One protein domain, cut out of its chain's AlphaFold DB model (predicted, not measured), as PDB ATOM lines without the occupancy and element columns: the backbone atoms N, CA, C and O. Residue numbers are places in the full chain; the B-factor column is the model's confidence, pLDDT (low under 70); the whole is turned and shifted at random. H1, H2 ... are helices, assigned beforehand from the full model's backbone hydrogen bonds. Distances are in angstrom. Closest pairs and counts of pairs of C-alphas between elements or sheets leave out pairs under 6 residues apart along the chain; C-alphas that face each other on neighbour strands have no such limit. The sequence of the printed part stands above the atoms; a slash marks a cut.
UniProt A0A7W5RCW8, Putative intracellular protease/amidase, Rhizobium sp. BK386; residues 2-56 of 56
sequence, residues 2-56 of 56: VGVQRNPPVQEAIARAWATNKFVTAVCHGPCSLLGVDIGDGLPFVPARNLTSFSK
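AT A GLANCE: This is residues 2 to 56 of the 56 residues of the protein "Putative intracellular protease/amidase" of Rhizobium sp. BK386 (UniProt A0A7W5RCW8). There is little regular structure here: a small body, mostly loops, in which the short helix H2 folds back to pack on one longer helix, H1. Residues 35 to 56, with no named element, loop out past H1 and run back past H2. The 55 printed residues hold two named helices, H1 then H2, and no named strand; the class is all helix, with 17 residues in named elements. The whole is compact, with a radius of gyration of the C-alphas of 10.9 A, spanning 31 by 24 by 20 A.

HOW THE PARTS SIT: H1, residues 8 to 19, touches H2, residues 30 to 34, with residues 10 to 14 alone; the closest C-alphas, of Gln 11 and Leu 34, are 7.3 A apart. In H1 every O i to N i+4 pair is within hydrogen-bond range; in H2 0 of 1 is, but 2 of 2 O i to N i+3 pairs are.

IN THESE COORDINATES: H1 begins at C-alpha 8 (5.151, 27.323, 36.586) and is 16.2 A long. H2, 8.1 A long, ends at C-alpha 34 (-1.422, 18.878, 32.932).

THE WHOLE: The C-alphas farthest apart, of Thr 20 and Lys 56, are 33.2 A apart. The printed part has no cut, the link from H1 to H2 is short, and no printed residue is under 70 in pLDDT.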
ATOM      1  N   VAL A   2      -3.548  29.455  25.592       84.00
ATOM      2  CA  VAL A   2      -2.319  30.266  25.538       84.00
ATOM      3  C   VAL A   2      -1.656  30.288  26.916       84.00
ATOM      4  O   VAL A   2      -2.287  30.656  27.900       84.00
ATOM      5  N   GLY A   3      -0.394  29.862  26.987       86.56
ATOM      6  CA  GLY A   3       0.494  30.031  28.144       86.56
ATOM      7  C   GLY A   3       0.307  29.062  29.320       86.56
ATOM      8  O   GLY A   3       1.285  28.760  29.998       86.56
ATOM      9  N   VAL A   4      -0.898  28.533  29.558       91.56
ATOM     10  CA  VAL A   4      -1.194  27.719  30.760       91.56
ATOM     11  C   VAL A   4      -0.360  26.434  30.866       91.56
ATOM     12  O   VAL A   4      -0.035  26.000  31.964       91.56
ATOM     13  N   GLN A   5       0.034  25.846  29.736       90.31
ATOM     14  CA  GLN A   5       0.758  24.570  29.660       90.31
ATOM     15  C   GLN A   5       2.215  24.671  30.118       90.31
ATOM     16  O   GLN A   5       2.874  23.659  30.321       90.31
ATOM     17  N   ARG A   6       2.742  25.894  30.208       92.12
ATOM     18  CA  ARG A   6       4.122  26.188  30.620       92.12
ATOM     19  C   ARG A   6       4.149  27.229  31.734       92.12
ATOM     20  O   ARG A   6       5.123  27.960  31.859       92.12
ATOM     21  N   ASN A   7       3.054  27.359  32.481       96.38
ATOM     22  CA  ASN A   7       2.934  28.314  33.572       96.38
ATOM     23  C   ASN A   7       3.417  27.643  34.873       96.38
ATOM     24  O   ASN A   7       2.705  26.767  35.372       96.38
ATOM     25  N   PRO A   8       4.590  28.022  35.429       96.19
ATOM     26  CA  PRO A   8       5.151  27.323  36.586       96.19
ATOM     27  C   PRO A   8       4.238  27.360  37.824       96.19
ATOM     28  O   PRO A   8       3.987  26.294  38.385       96.19
ATOM     29  N   PRO A   9       3.611  28.500  38.192       97.44
ATOM     30  CA  PRO A   9       2.641  28.523  39.289       97.44
ATOM     31  C   PRO A   9       1.482  27.527  39.141       97.44
ATOM     32  O   PRO A   9       1.043  26.929  40.125       97.44
ATOM     33  N   VAL A  10       0.973  27.327  37.920       97.00
ATOM     34  CA  VAL A  10      -0.088  26.342  37.654       97.00
ATOM     35  C   VAL A  10       0.442  24.919  37.814       97.00
ATOM     36  O   VAL A  10      -0.217  24.101  38.453       97.00
ATOM     37  N   GLN A  11       1.633  24.627  37.290       96.31
ATOM     38  CA  GLN A  11       2.252  23.305  37.418       96.31
ATOM     39  C   GLN A  11       2.529  22.948  38.884       96.31
ATOM     40  O   GLN A  11       2.157  21.864  39.331       96.31
ATOM     41  N   GLU A  12       3.077  23.884  39.660       97.06
ATOM     42  CA  GLU A  12       3.309  23.727  41.100       97.06
ATOM     43  C   GLU A  12       2.002  23.529  41.876       97.06
ATOM     44  O   GLU A  12       1.927  22.704  42.790       97.06
ATOM     45  N   ALA A  13       0.942  24.261  41.516       97.88
ATOM     46  CA  ALA A  13      -0.366  24.093  42.134       97.88
ATOM     47  C   ALA A  13      -0.957  22.702  41.858       97.88
ATOM     48  O   ALA A  13      -1.503  22.087  42.778       97.88
ATOM     49  N   ILE A  14      -0.815  22.192  40.630       97.00
ATOM     50  CA  ILE A  14      -1.254  20.843  40.256       97.00
ATOM     51  C   ILE A  14      -0.447  19.789  41.017       97.00
ATOM     52  O   ILE A  14      -1.047  18.916  41.647       97.00
ATOM     53  N   ALA A  15       0.886  19.889  41.014       96.44
ATOM     54  CA  ALA A  15       1.766  18.952  41.709       96.44
ATOM     55  C   ALA A  15       1.459  18.904  43.213       96.44
ATOM     56  O   ALA A  15       1.263  17.827  43.776       96.44
ATOM     57  N   ARG A  16       1.303  20.070  43.858       97.50
ATOM     58  CA  ARG A  16       0.931  20.172  45.278       97.50
ATOM     59  C   ARG A  16      -0.443  19.570  45.565       97.50
ATOM     60  O   ARG A  16      -0.605  18.871  46.565       97.50
ATOM     61  N   ALA A  17      -1.444  19.854  44.732       97.75
ATOM     62  CA  ALA A  17      -2.783  19.292  44.905       97.75
ATOM     63  C   ALA A  17      -2.747  17.762  44.802       97.75
ATOM     64  O   ALA A  17      -3.271  17.074  45.677       97.75
ATOM     65  N   TRP A  18      -2.055  17.240  43.790       95.12
ATOM     66  CA  TRP A  18      -1.911  15.807  43.579       95.12
ATOM     67  C   TRP A  18      -1.179  15.114  44.737       95.12
ATOM     68  O   TRP A  18      -1.698  14.160  45.314       95.12
ATOM     69  N   ALA A  19      -0.017  15.639  45.141       95.06
ATOM     70  CA  ALA A  19       0.798  15.085  46.225       95.06
ATOM     71  C   ALA A  19       0.088  15.095  47.593       95.06
ATOM     72  O   ALA A  19       0.436  14.321  48.478       95.06
ATOM     73  N   THR A  20      -0.926  15.950  47.768       97.31
ATOM     74  CA  THR A  20      -1.722  16.053  49.005       97.31
ATOM     75  C   THR A  20      -3.084  15.360  48.909       97.31
ATOM     76  O   THR A  20      -4.005  15.698  49.654       97.31
ATOM     77  N   ASN A  21      -3.215  14.383  48.004       96.25
ATOM     78  CA  ASN A  21      -4.413  13.562  47.807       96.25
ATOM     79  C   ASN A  21      -5.683  14.382  47.497       96.25
ATOM     80  O   ASN A  21      -6.783  14.054  47.947       96.25
ATOM     81  N   LYS A  22      -5.537  15.489  46.755       98.00
ATOM     82  CA  LYS A  22      -6.660  16.303  46.268       98.00
ATOM     83  C   LYS A  22      -6.990  15.959  44.821       98.00
ATOM     84  O   LYS A  22      -6.150  15.484  44.061       98.00
ATOM     85  N   PHE A  23      -8.215  16.280  44.421       95.75
ATOM     86  CA  PHE A  23      -8.620  16.183  43.025       95.75
ATOM     87  C   PHE A  23      -7.978  17.285  42.176       95.75
ATOM     88  O   PHE A  23      -7.939  18.450  42.569       95.75
ATOM     89  N   VAL A  24      -7.546  16.906  40.974       95.44
ATOM     90  CA  VAL A  24      -7.159  17.815  39.892       95.44
ATOM     91  C   VAL A  24      -8.121  17.556  38.742       95.44
ATOM     92  O   VAL A  24      -8.159  16.452  38.202       95.44
ATOM     93  N   THR A  25      -8.921  18.556  38.385       95.94
ATOM     94  CA  THR A  25      -9.929  18.445  37.327       95.94
ATOM     95  C   THR A  25      -9.663  19.475  36.236       95.94
ATOM     96  O   THR A  25      -9.183  20.578  36.495       95.94
ATOM     97  N   ALA A  26      -9.949  19.105  34.991       95.69
ATOM     98  CA  ALA A  26      -9.815  19.979  33.836       95.69
ATOM     99  C   ALA A  26     -10.806  19.547  32.748       95.69
ATOM    100  O   ALA A  26     -11.087  18.360  32.605       95.69
ATOM    101  N   VAL A  27     -11.342  20.500  31.981       96.19
ATOM    102  CA  VAL A  27     -12.408  20.249  30.996       96.19
ATOM    103  C   VAL A  27     -12.094  20.895  29.651       96.19
ATOM    104  O   VAL A  27     -11.393  21.908  29.594       96.19
ATOM    105  N   CYS A  28     -12.638  20.335  28.566       95.44
ATOM    106  CA  CYS A  28     -12.464  20.838  27.205       95.44
ATOM    107  C   CYS A  28     -10.970  20.845  26.827       95.44
ATOM    108  O   CYS A  28     -10.356  19.784  26.742       95.44
ATOM    109  N   HIS A  29     -10.359  22.016  26.654       95.25
ATOM    110  CA  HIS A  29      -8.924  22.154  26.386       95.25
ATOM    111  C   HIS A  29      -8.080  22.244  27.662       95.25
ATOM    112  O   HIS A  29      -6.855  22.185  27.591       95.25
ATOM    113  N   GLY A  30      -8.722  22.390  28.824       94.94
ATOM    114  CA  GLY A  30      -8.088  22.477  30.134       94.94
ATOM    115  C   GLY A  30      -7.041  21.393  30.405       94.94
ATOM    116  O   GLY A  30      -5.990  21.762  30.913       94.94
ATOM    117  N   PRO A  31      -7.232  20.114  30.011       95.25
ATOM    118  CA  PRO A  31      -6.228  19.064  30.212       95.25
ATOM    119  C   PRO A  31      -4.833  19.376  29.646       95.25
ATOM    120  O   PRO A  31      -3.856  18.766  30.068       95.25
ATOM    121  N   CYS A  32      -4.691  20.361  28.749       94.25
ATOM    122  CA  CYS A  32      -3.374  20.840  28.331       94.25
ATOM    123  C   CYS A  32      -2.533  21.437  29.480       94.25
ATOM    124  O   CYS A  32      -1.310  21.443  29.374       94.25
ATOM    125  N   SER A  33      -3.146  21.910  30.576       95.75
ATOM    126  CA  SER A  33      -2.435  22.407  31.764       95.75
ATOM    127  C   SER A  33      -1.712  21.308  32.545       95.75
ATOM    128  O   SER A  33      -0.859  21.613  33.369       95.75
ATOM    129  N   LEU A  34      -2.036  20.037  32.284       94.81
ATOM    130  CA  LEU A  34      -1.422  18.878  32.932       94.81
ATOM    131  C   LEU A  34      -0.069  18.503  32.298       94.81
ATOM    132  O   LEU A  34       0.655  17.659  32.825       94.81
ATOM    133  N   LEU A  35       0.268  19.104  31.154       92.50
ATOM    134  CA  LEU A  35       1.518  18.853  30.447       92.50
ATOM    135  C   LEU A  35       2.701  19.484  31.192       92.50
ATOM    136  O   LEU A  35       2.653  20.644  31.597       92.50
ATOM    137  N   GLY A  36       3.780  18.715  31.344       91.31
ATOM    138  CA  GLY A  36       5.006  19.173  32.007       91.31
ATOM    139  C   GLY A  36       4.907  19.305  33.528       91.31
ATOM    140  O   GLY A  36       5.859  19.770  34.141       91.31
ATOM    141  N   VAL A  37       3.789  18.902  34.138       94.75
ATOM    142  CA  VAL A  37       3.705  18.737  35.594       94.75
ATOM    143  C   VAL A  37       4.659  17.617  36.008       94.75
ATOM    144  O   VAL A  37       4.592  16.519  35.455       94.75
ATOM    145  N   ASP A  38       5.514  17.906  36.984       93.25
ATOM    146  CA  ASP A  38       6.424  16.951  37.612       93.25
ATOM    147  C   ASP A  38       5.959  16.672  39.047       93.25
ATOM    148  O   ASP A  38       5.652  17.596  39.805       93.25
ATOM    149  N   ILE A  39       5.870  15.391  39.401       92.50
ATOM    150  CA  ILE A  39       5.499  14.920  40.742       92.50
ATOM    151  C   ILE A  39       6.639  14.153  41.434       92.50
ATOM    152  O   ILE A  39       6.424  13.584  42.503       92.50
ATOM    153  N   GLY A  40       7.846  14.159  40.859       92.00
ATOM    154  CA  GLY A  40       9.057  13.582  41.442       92.00
ATOM    155  C   GLY A  40       9.220  12.074  41.242       92.00
ATOM    156  O   GLY A  40      10.150  11.495  41.798       92.00
ATOM    157  N   ASP A  41       8.350  11.429  40.461       89.25
ATOM    158  CA  ASP A  41       8.412   9.991  40.153       89.25
ATOM    159  C   ASP A  41       9.179   9.675  38.853       89.25
ATOM    160  O   ASP A  41       9.315   8.512  38.471       89.25
ATOM    161  N   GLY A  42       9.699  10.705  38.176       88.31
ATOM    162  CA  GLY A  42      10.433  10.578  36.916       88.31
ATOM    163  C   GLY A  42       9.562  10.191  35.717       88.31
ATOM    164  O   GLY A  42      10.090  10.007  34.618       88.31
ATOM    165  N   LEU A  43       8.241  10.077  35.897       89.50
ATOM    166  CA  LEU A  43       7.287   9.773  34.840       89.50
ATOM    167  C   LEU A  43       6.509  11.037  34.456       89.50
ATOM    168  O   LEU A  43       6.227  11.892  35.296       89.50
ATOM    169  N   PRO A  44       6.103  11.191  33.183       88.38
ATOM    170  CA  PRO A  44       5.233  12.298  32.832       88.38
ATOM    171  C   PRO A  44       3.878  12.136  33.537       88.38
ATOM    172  O   PRO A  44       3.333  11.036  33.626       88.38
ATOM    173  N   PHE A  45       3.289  13.244  33.985       90.25
ATOM    174  CA  PHE A  45       2.064  13.205  34.790       90.25
ATOM    175  C   PHE A  45       0.854  12.553  34.085       90.25
ATOM    176  O   PHE A  45      -0.014  11.982  34.742       90.25
ATOM    177  N   VAL A  46       0.790  12.620  32.749       86.06
ATOM    178  CA  VAL A  46      -0.382  12.235  31.934       86.06
ATOM    179  C   VAL A  46      -0.414  10.762  31.460       86.06
ATOM    180  O   VAL A  46      -1.470  10.147  31.591       86.06
ATOM    181  N   PRO A  47       0.664  10.158  30.913       78.50
ATOM    182  CA  PRO A  47       0.612   8.855  30.232       78.50
ATOM    183  C   PRO A  47       0.160   7.661  31.079       78.50
ATOM    184  O   PRO A  47      -0.314   6.677  30.526       78.50
ATOM    185  N   ALA A  48       0.274   7.733  32.405       74.81
ATOM    186  CA  ALA A  48      -0.159   6.663  33.306       74.81
ATOM    187  C   ALA A  48      -1.654   6.748  33.694       74.81
ATOM    188  O   ALA A  48      -2.079   6.089  34.642       74.81
ATOM    189  N   ARG A  49      -2.454   7.602  33.034       83.81
ATOM    190  CA  ARG A  49      -3.810   7.959  33.484       83.81
ATOM    191  C   ARG A  49      -4.823   7.980  32.349       83.81
ATOM    192  O   ARG A  49      -4.563   8.500  31.268       83.81
ATOM    193  N   ASN A  50      -6.029   7.508  32.652       91.31
ATOM    194  CA  ASN A  50      -7.192   7.710  31.794       91.31
ATOM    195  C   ASN A  50      -7.634   9.177  31.869       91.31
ATOM    196  O   ASN A  50      -7.850   9.702  32.963       91.31
ATOM    197  N   LEU A  51      -7.790   9.829  30.717       91.62
ATOM    198  CA  LEU A  51      -8.225  11.224  30.624       91.62
ATOM    199  C   LEU A  51      -9.240  11.415  29.493       91.62
ATOM    200  O   LEU A  51      -9.273  10.649  28.535       91.62
ATOM    201  N   THR A  52     -10.032  12.479  29.592       94.25
ATOM    202  CA  THR A  52     -10.862  12.993  28.497       94.25
ATOM    203  C   THR A  52     -10.456  14.429  28.181       94.25
ATOM    204  O   THR A  52      -9.943  15.138  29.050       94.25
ATOM    205  N   SER A  53     -10.632  14.858  26.936       94.00
ATOM    206  CA  SER A  53     -10.313  16.214  26.483       94.00
ATOM    207  C   SER A  53     -11.131  16.566  25.242       94.00
ATOM    208  O   SER A  53     -11.829  15.711  24.699       94.00
ATOM    209  N   PHE A  54     -11.068  17.826  24.814       96.06
ATOM    210  CA  PHE A  54     -11.703  18.261  23.576       96.06
ATOM    211  C   PHE A  54     -11.215  17.401  22.403       96.06
ATOM    212  O   PHE A  54     -10.012  17.314  22.149       96.06
ATOM    213  N   SER A  55     -12.155  16.740  21.728       91.69
ATOM    214  CA  SER A  55     -11.868  15.971  20.523       91.69
ATOM    215  C   SER A  55     -11.511  16.908  19.374       91.69
ATOM    216  O   SER A  55     -11.826  18.096  19.402       91.69
ATOM    217  N   LYS A  56     -10.846  16.362  18.358       74.00
ATOM    218  CA  LYS A  56     -10.664  17.075  17.095       74.00
ATOM    219  C   LYS A  56     -12.013  17.403  16.448       74.00
ATOM    220  O   LYS A  56     -12.963  16.616  16.670       74.00
TER     221      LYS A  56